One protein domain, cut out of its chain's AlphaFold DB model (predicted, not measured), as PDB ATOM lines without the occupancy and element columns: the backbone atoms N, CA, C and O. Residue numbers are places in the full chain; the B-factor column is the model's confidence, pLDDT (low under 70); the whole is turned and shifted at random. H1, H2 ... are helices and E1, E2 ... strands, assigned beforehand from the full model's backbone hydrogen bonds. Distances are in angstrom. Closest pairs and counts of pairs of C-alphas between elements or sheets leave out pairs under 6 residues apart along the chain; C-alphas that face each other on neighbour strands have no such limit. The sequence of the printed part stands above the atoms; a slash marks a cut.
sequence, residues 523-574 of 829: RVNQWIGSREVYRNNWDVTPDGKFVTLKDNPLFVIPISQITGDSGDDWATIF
ATOM      1  N   ARG A 523       9.825 -28.831  -0.776       91.12
ATOM      2  CA  ARG A 523      10.470 -29.359   0.440       91.12
ATOM      3  C   ARG A 523       9.445 -29.919   1.431       91.12
ATOM      4  O   ARG A 523       9.721 -30.921   2.079       91.12
ATOM      5  N   VAL A 524       8.256 -29.319   1.521       92.12
ATOM      6  CA  VAL A 524       7.161 -29.776   2.395       92.12
ATOM      7  C   VAL A 524       6.536 -31.058   1.857       92.12
ATOM      8  O   VAL A 524       6.324 -31.994   2.622       92.12
ATOM      9  N   ASN A 525       6.309 -31.153   0.544       89.38
ATOM     10  CA  ASN A 525       5.804 -32.385  -0.070       89.38
ATOM     11  C   ASN A 525       6.814 -33.534   0.078       89.38
ATOM     12  O   ASN A 525       6.434 -34.641   0.450       89.38
ATOM     13  N   GLN A 526       8.108 -33.255  -0.129       88.25
ATOM     14  CA  GLN A 526       9.183 -34.214   0.135       88.25
ATOM     15  C   GLN A 526       9.216 -34.636   1.612       88.25
ATOM     16  O   GLN A 526       9.363 -35.820   1.902       88.25
ATOM     17  N   TRP A 527       9.058 -33.691   2.545       91.88
ATOM     18  CA  TRP A 527       9.025 -33.971   3.981       91.88
ATOM     19  C   TRP A 527       7.851 -34.869   4.373       91.88
ATOM     20  O   TRP A 527       8.069 -35.845   5.089       91.88
ATOM     21  N   ILE A 528       6.644 -34.569   3.871       91.19
ATOM     22  CA  ILE A 528       5.423 -35.364   4.075       91.19
ATOM     23  C   ILE A 528       5.613 -36.778   3.513       91.19
ATOM     24  O   ILE A 528       5.395 -37.752   4.230       91.19
ATOM     25  N   GLY A 529       6.076 -36.897   2.264       86.25
ATOM     26  CA  GLY A 529       6.332 -38.187   1.617       86.25
ATOM     27  C   GLY A 529       7.439 -39.010   2.287       86.25
ATOM     28  O   GLY A 529       7.458 -40.230   2.150       86.25
ATOM     29  N   SER A 530       8.336 -38.368   3.046       84.88
ATOM     30  CA  SER A 530       9.376 -39.040   3.830       84.88
ATOM     31  C   SER A 530       8.968 -39.371   5.272       84.88
ATOM     32  O   SER A 530       9.820 -39.874   6.009       84.88
ATOM     33  N   ARG A 531       7.752 -39.031   5.729       89.50
ATOM     34  CA  ARG A 531       7.304 -39.374   7.088       89.50
ATOM     35  C   ARG A 531       6.864 -40.834   7.141       89.50
ATOM     36  O   ARG A 531       5.987 -41.268   6.396       89.50
ATOM     37  N   GLU A 532       7.456 -41.576   8.064       85.44
ATOM     38  CA  GLU A 532       7.096 -42.972   8.329       85.44
ATOM     39  C   GLU A 532       5.985 -43.041   9.386       85.44
ATOM     40  O   GLU A 532       5.024 -43.803   9.248       85.44
ATOM     41  N   VAL A 533       6.061 -42.168  10.398       84.06
ATOM     42  CA  VAL A 533       5.048 -42.055  11.451       84.06
ATOM     43  C   VAL A 533       3.777 -41.423  10.879       84.06
ATOM     44  O   VAL A 533       3.809 -40.356  10.259       84.06
ATOM     45  N   TYR A 534       2.648 -42.114  11.068       84.00
ATOM     46  CA  TYR A 534       1.347 -41.788  10.469       84.00
ATOM     47  C   TYR A 534       1.422 -41.491   8.960       84.00
ATOM     48  O   TYR A 534       0.811 -40.540   8.461       84.00
ATOM     49  N   ARG A 535       2.172 -42.321   8.219       82.06
ATOM     50  CA  ARG A 535       2.237 -42.278   6.752       82.06
ATOM     51  C   ARG A 535       0.829 -42.105   6.150       82.06
ATOM     52  O   ARG A 535      -0.101 -42.811   6.530       82.06
ATOM     53  N   ASN A 536       0.690 -41.168   5.210       84.88
ATOM     54  CA  ASN A 536      -0.552 -40.773   4.515       84.88
ATOM     55  C   ASN A 536      -1.594 -39.970   5.331       84.88
ATOM     56  O   ASN A 536      -2.565 -39.482   4.740       84.88
ATOM     57  N   ASN A 537      -1.401 -39.756   6.638       89.81
ATOM     58  CA  ASN A 537      -2.318 -38.948   7.457       89.81
ATOM     59  C   ASN A 537      -1.957 -37.458   7.525       89.81
ATOM     60  O   ASN A 537      -2.693 -36.688   8.137       89.81
ATOM     61  N   TRP A 538      -0.863 -37.041   6.897       92.56
ATOM     62  CA  TRP A 538      -0.416 -35.652   6.846       92.56
ATOM     63  C   TRP A 538      -1.170 -34.842   5.785       92.56
ATOM     64  O   TRP A 538      -1.325 -35.310   4.659       92.56
ATOM     65  N   ASP A 539      -1.582 -33.621   6.137       94.25
ATOM     66  CA  ASP A 539      -2.175 -32.626   5.237       94.25
ATOM     67  C   ASP A 539      -1.515 -31.253   5.431       94.25
ATOM     68  O   ASP A 539      -1.125 -30.872   6.537       94.25
ATOM     69  N   VAL A 540      -1.445 -30.469   4.353       94.50
ATOM     70  CA  VAL A 540      -1.106 -29.039   4.406       94.50
ATOM     71  C   VAL A 540      -2.380 -28.246   4.704       94.50
ATOM     72  O   VAL A 540      -3.427 -28.499   4.106       94.50
ATOM     73  N   THR A 541      -2.316 -27.270   5.611       92.88
ATOM     74  CA  THR A 541      -3.482 -26.435   5.932       92.88
ATOM     75  C   THR A 541      -3.932 -25.608   4.718       92.88
ATOM     76  O   THR A 541      -3.087 -25.179   3.929       92.88
ATOM     77  N   PRO A 542      -5.237 -25.294   4.561       88.75
ATOM     78  CA  PRO A 542      -5.746 -24.588   3.376       88.75
ATOM     79  C   PRO A 542      -5.140 -23.201   3.111       88.75
ATOM     80  O   PRO A 542      -5.291 -22.663   2.018       88.75
ATOM     81  N   ASP A 543      -4.478 -22.596   4.100       89.12
ATOM     82  CA  ASP A 543      -3.774 -21.320   3.956       89.12
ATOM     83  C   ASP A 543      -2.305 -21.461   3.511       89.12
ATOM     84  O   ASP A 543      -1.626 -20.445   3.351       89.12
ATOM     85  N   GLY A 544      -1.816 -22.694   3.328       91.50
ATOM     86  CA  GLY A 544      -0.461 -22.999   2.872       91.50
ATOM     87  C   GLY A 544       0.643 -22.630   3.866       91.50
ATOM     88  O   GLY A 544       1.768 -22.387   3.433       91.50
ATOM     89  N   LYS A 545       0.345 -22.529   5.173       94.19
ATOM     90  CA  LYS A 545       1.328 -22.114   6.199       94.19
ATOM     91  C   LYS A 545       1.749 -23.201   7.180       94.19
ATOM     92  O   LYS A 545       2.803 -23.059   7.802       94.19
ATOM     93  N   PHE A 546       0.957 -24.255   7.333       96.62
ATOM     94  CA  PHE A 546       1.199 -25.301   8.315       96.62
ATOM     95  C   PHE A 546       0.974 -26.692   7.724       96.62
ATOM     96  O   PHE A 546       0.312 -26.856   6.700       96.62
ATOM     97  N   VAL A 547       1.499 -27.693   8.418       95.75
ATOM     98  CA  VAL A 547       1.238 -29.113   8.194       95.75
ATOM     99  C   VAL A 547       0.604 -29.699   9.455       95.75
ATOM    100  O   VAL A 547       0.961 -29.317  10.570       95.75
ATOM    101  N   THR A 548      -0.364 -30.593   9.286       96.75
ATOM    102  CA  THR A 548      -1.149 -31.206  10.365       96.75
ATOM    103  C   THR A 548      -1.432 -32.681  10.071       96.75
ATOM    104  O   THR A 548      -1.193 -33.147   8.957       96.75
ATOM    105  N   LEU A 549      -1.956 -33.418  11.053       94.25
ATOM    106  CA  LEU A 549      -2.526 -34.750  10.846       94.25
ATOM    107  C   LEU A 549      -4.050 -34.647  10.684       94.25
ATOM    108  O   LEU A 549      -4.709 -33.947  11.451       94.25
ATOM    109  N   LYS A 550      -4.618 -35.421   9.753       91.31
ATOM    110  CA  LYS A 550      -6.063 -35.506   9.448       91.31
ATOM    111  C   LYS A 550      -6.940 -35.717  10.677       91.31
ATOM    112  O   LYS A 550      -7.958 -35.049  10.831       91.31
ATOM    113  N   ASP A 551      -6.517 -36.618  11.558       89.50
ATOM    114  CA  ASP A 551      -7.249 -36.969  12.778       89.50
ATOM    115  C   ASP A 551      -7.020 -35.968  13.928       89.50
ATOM    116  O   ASP A 551      -7.745 -35.993  14.922       89.50
ATOM    117  N   ASN A 552      -6.032 -35.070  13.804       90.94
ATOM    118  CA  ASN A 552      -5.629 -34.109  14.838       90.94
ATOM    119  C   ASN A 552      -5.443 -32.671  14.286       90.94
ATOM    120  O   ASN A 552      -4.418 -32.041  14.559       90.94
ATOM    121  N   PRO A 553      -6.439 -32.090  13.580       92.19
ATOM    122  CA  PRO A 553      -6.310 -30.823  12.842       92.19
ATOM    123  C   PRO A 553      -6.126 -29.568  13.720       92.19
ATOM    124  O   PRO A 553      -6.023 -28.457  13.204       92.19
ATOM    125  N   LEU A 554      -6.140 -29.721  15.048       92.81
ATOM    126  CA  LEU A 554      -5.911 -28.643  16.018       92.81
ATOM    127  C   LEU A 554      -4.424 -28.417  16.325       92.81
ATOM    128  O   LEU A 554      -4.072 -27.362  16.851       92.81
ATOM    129  N   PHE A 555      -3.569 -29.390  16.005       95.31
ATOM    130  CA  PHE A 555      -2.124 -29.330  16.202       95.31
ATOM    131  C   PHE A 555      -1.433 -29.121  14.850       95.31
ATOM    132  O   PHE A 555      -1.880 -29.647  13.826       95.31
ATOM    133  N   VAL A 556      -0.373 -28.311  14.813       96.62
ATOM    134  CA  VAL A 556       0.202 -27.800  13.559       96.62
ATOM    135  C   VAL A 556       1.711 -27.587  13.649       96.62
ATOM    136  O   VAL A 556       2.204 -26.997  14.607       96.62
ATOM    137  N   ILE A 557       2.433 -27.972  12.596       96.00
ATOM    138  CA  ILE A 557       3.843 -27.627  12.383       96.00
ATOM    139  C   ILE A 557       3.924 -26.493  11.344       96.00
ATOM    140  O   ILE A 557       3.460 -26.673  10.215       96.00
ATOM    141  N   PRO A 558       4.500 -25.322  11.673       96.75
ATOM    142  CA  PRO A 558       4.804 -24.271  10.705       96.75
ATOM    143  C   PRO A 558       5.691 -24.762   9.556       96.75
ATOM    144  O   PRO A 558       6.753 -25.348   9.776       96.75
ATOM    145  N   ILE A 559       5.314 -24.432   8.317       95.31
ATOM    146  CA  ILE A 559       6.089 -24.802   7.122       95.31
ATOM    147  C   ILE A 559       7.523 -24.262   7.175       95.31
ATOM    148  O   ILE A 559       8.433 -24.965   6.753       95.31
ATOM    149  N   SER A 560       7.751 -23.089   7.773       94.31
ATOM    150  CA  SER A 560       9.096 -22.525   7.957       94.31
ATOM    151  C   SER A 560      10.035 -23.399   8.798       94.31
ATOM    152  O   SER A 560      11.246 -23.304   8.632       94.31
ATOM    153  N   GLN A 561       9.510 -24.250   9.684       95.19
ATOM    154  CA  GLN A 561      10.328 -25.215  10.424       95.19
ATOM    155  C   GLN A 561      10.633 -26.438   9.545       95.19
ATOM    156  O   GLN A 561      11.779 -26.860   9.443       95.19
ATOM    157  N   ILE A 562       9.642 -26.954   8.811       94.44
ATOM    158  CA  ILE A 562       9.841 -28.056   7.850       94.44
ATOM    159  C   ILE A 562      10.867 -27.690   6.770       94.44
ATOM    160  O   ILE A 562      11.700 -28.513   6.393       94.44
ATOM    161  N   THR A 563      10.841 -26.450   6.284       91.88
ATOM    162  CA  THR A 563      11.755 -25.977   5.241       91.88
ATOM    163  C   THR A 563      13.153 -25.610   5.745       91.88
ATOM    164  O   THR A 563      14.050 -25.422   4.920       91.88
ATOM    165  N   GLY A 564      13.351 -25.517   7.066       89.94
ATOM    166  CA  GLY A 564      14.600 -25.080   7.703       89.94
ATOM    167  C   GLY A 564      14.764 -23.554   7.818       89.94
ATOM    168  O   GLY A 564      15.787 -23.081   8.308       89.94
ATOM    169  N   ASP A 565      13.770 -22.773   7.387       90.31
ATOM    170  CA  ASP A 565      13.862 -21.313   7.250       90.31
ATOM    171  C   ASP A 565      13.537 -20.540   8.557       90.31
ATOM    172  O   ASP A 565      13.762 -19.332   8.631       90.31
ATOM    173  N   SER A 566      13.000 -21.195   9.598       87.06
ATOM    174  CA  SER A 566      12.605 -20.563  10.877       87.06
ATOM    175  C   SER A 566      13.778 -20.135  11.767       87.06
ATOM    176  O   SER A 566      13.606 -19.249  12.605       87.06
ATOM    177  N   GLY A 567      14.951 -20.760  11.617       84.75
ATOM    178  CA  GLY A 567      16.130 -20.504  12.454       84.75
ATOM    179  C   GLY A 567      15.997 -20.939  13.923       84.75
ATOM    180  O   GLY A 567      16.823 -20.541  14.743       84.75
ATOM    181  N   ASP A 568      14.971 -21.724  14.262       91.88
ATOM    182  CA  ASP A 568      14.792 -22.340  15.578       91.88
ATOM    183  C   ASP A 568      15.216 -23.820  15.578       91.88
ATOM    184  O   ASP A 568      15.417 -24.439  14.536       91.88
ATOM    185  N   ASP A 569      15.347 -24.416  16.763       91.38
ATOM    186  CA  ASP A 569      15.766 -25.821  16.890       91.38
ATOM    187  C   ASP A 569      14.770 -26.807  16.242       91.38
ATOM    188  O   ASP A 569      15.148 -27.913  15.856       91.38
ATOM    189  N   TRP A 570      13.501 -26.406  16.085       93.31
ATOM    190  CA  TRP A 570      12.493 -27.188  15.365       93.31
ATOM    191  C   TRP A 570      12.779 -27.259  13.865       93.31
ATOM    192  O   TRP A 570      12.518 -28.300  13.266       93.31
ATOM    193  N   ALA A 571      13.391 -26.227  13.270       93.19
ATOM    194  CA  ALA A 571      13.919 -26.331  11.912       93.19
ATOM    195  C   ALA A 571      14.966 -27.443  11.790       93.19
ATOM    196  O   ALA A 571      14.878 -28.259  10.873       93.19
ATOM    197  N   THR A 572      15.910 -27.541  12.729       94.31
ATOM    198  CA  THR A 572      16.908 -28.625  12.741       94.31
ATOM    199  C   THR A 572      16.250 -30.002  12.858       94.31
ATOM    200  O   THR A 572      16.645 -30.930  12.152       94.31
ATOM    201  N   ILE A 573      15.232 -30.142  13.715       94.81
ATOM    202  CA  ILE A 573      14.516 -31.410  13.923       94.81
ATOM    203  C   ILE A 573      13.717 -31.806  12.674       94.81
ATOM    204  O   ILE A 573      13.856 -32.927  12.191       94.81
ATOM    205  N   PHE A 574      12.885 -30.913  12.133       95.00
ATOM    206  CA  PHE A 574      11.971 -31.277  11.051       95.00
ATOM    207  C   PHE A 574      12.653 -31.307   9.679       95.00
ATOM    208  O   PHE A 574      12.404 -32.244   8.923       95.00
TER     209      PHE A 574
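This is residues 523 to 574 of the 829 residues of the protein "Conserved hypothetical membrane protein" of Synechococcus sp. (strain ATCC 27264 / PCC 7002 / PR-6) (UniProt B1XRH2). A small two-strand hairpin, E1 and E2, is joined to a chain of three short helices in which H2 touches both H1 and H3; H1 comes near E1, H2 comes near the start of E2 at Phe 546, and H3, whose centre is the farthest from the mean of the C-alphas, is apart from both strands. Past E2 the chain folds back, and residues 557 to 558 pair with residues 546 to 547 of E2, antiparallel, just before H2. The 52 printed residues hold three named helices and two named strands in the order H1, E1, E2, H2, H3, and the sheet, in the order E1, E2, is antiparallel. The class is mixed, helices and strands, though under half of the residues, 24, are in named elements. The whole is compact, with a radius of gyration of the C-alphas of 10.4 A and spans of 28 by 23 by 15 A.

H1 is residues 523 to 529, 9.8 A from first to last C-alpha, and begins with C-alpha 523 at (10.470, -29.359, 0.440). E1 is residues 538 to 540, 7.1 A long. E2 is residues 546 to 549, 10.5 A long, with C-alpha 546 at (1.199, -25.301, 8.315). H2 is residues 559 to 562, 5.0 A long. H3 is residues 569 to 574, 8.8 A long, and ends with C-alpha 574 at (11.971, -31.277, 11.051).

H1 touches H2, the closest C-alphas being those of Val 524 and Ile 562, 6.3 A apart. The closest C-alphas of H1 and E1 are those of Ile 528 and Trp 538, 6.5 A apart. H1 and E2 are only just apart, at 8.3 A. E1 and E2 form a hairpin of antiparallel neighbours, with 151 degrees between their directions. N 539 and O 548 are within hydrogen-bond range at 2.9 A, as are N 548 and O 539, also at 2.9 A. The closest C-alphas of E2 and H2 are those of Phe 546 and Ile 559, 5.1 A apart. H2 touches H3, with the C-alphas of Gln 561 and Ala 571 closest at 4.0 A. H1 and H3 are only just apart, at 8.1 A; both strands are apart from H3. In H1 and H3 every O i to N i+4 pair is within hydrogen-bond range; H2 is too short for such a pair, and its one O i to N i+3 pair is within range.

The two C-alphas farthest apart are those of Asp 551 and Gly 567, 28.6 A. The printed part has no cut. The link from E1 to E2 is tight, the other three links are short, and no link is long. The mean pLDDT of the printed part is 91.4, and no printed residue is under 70.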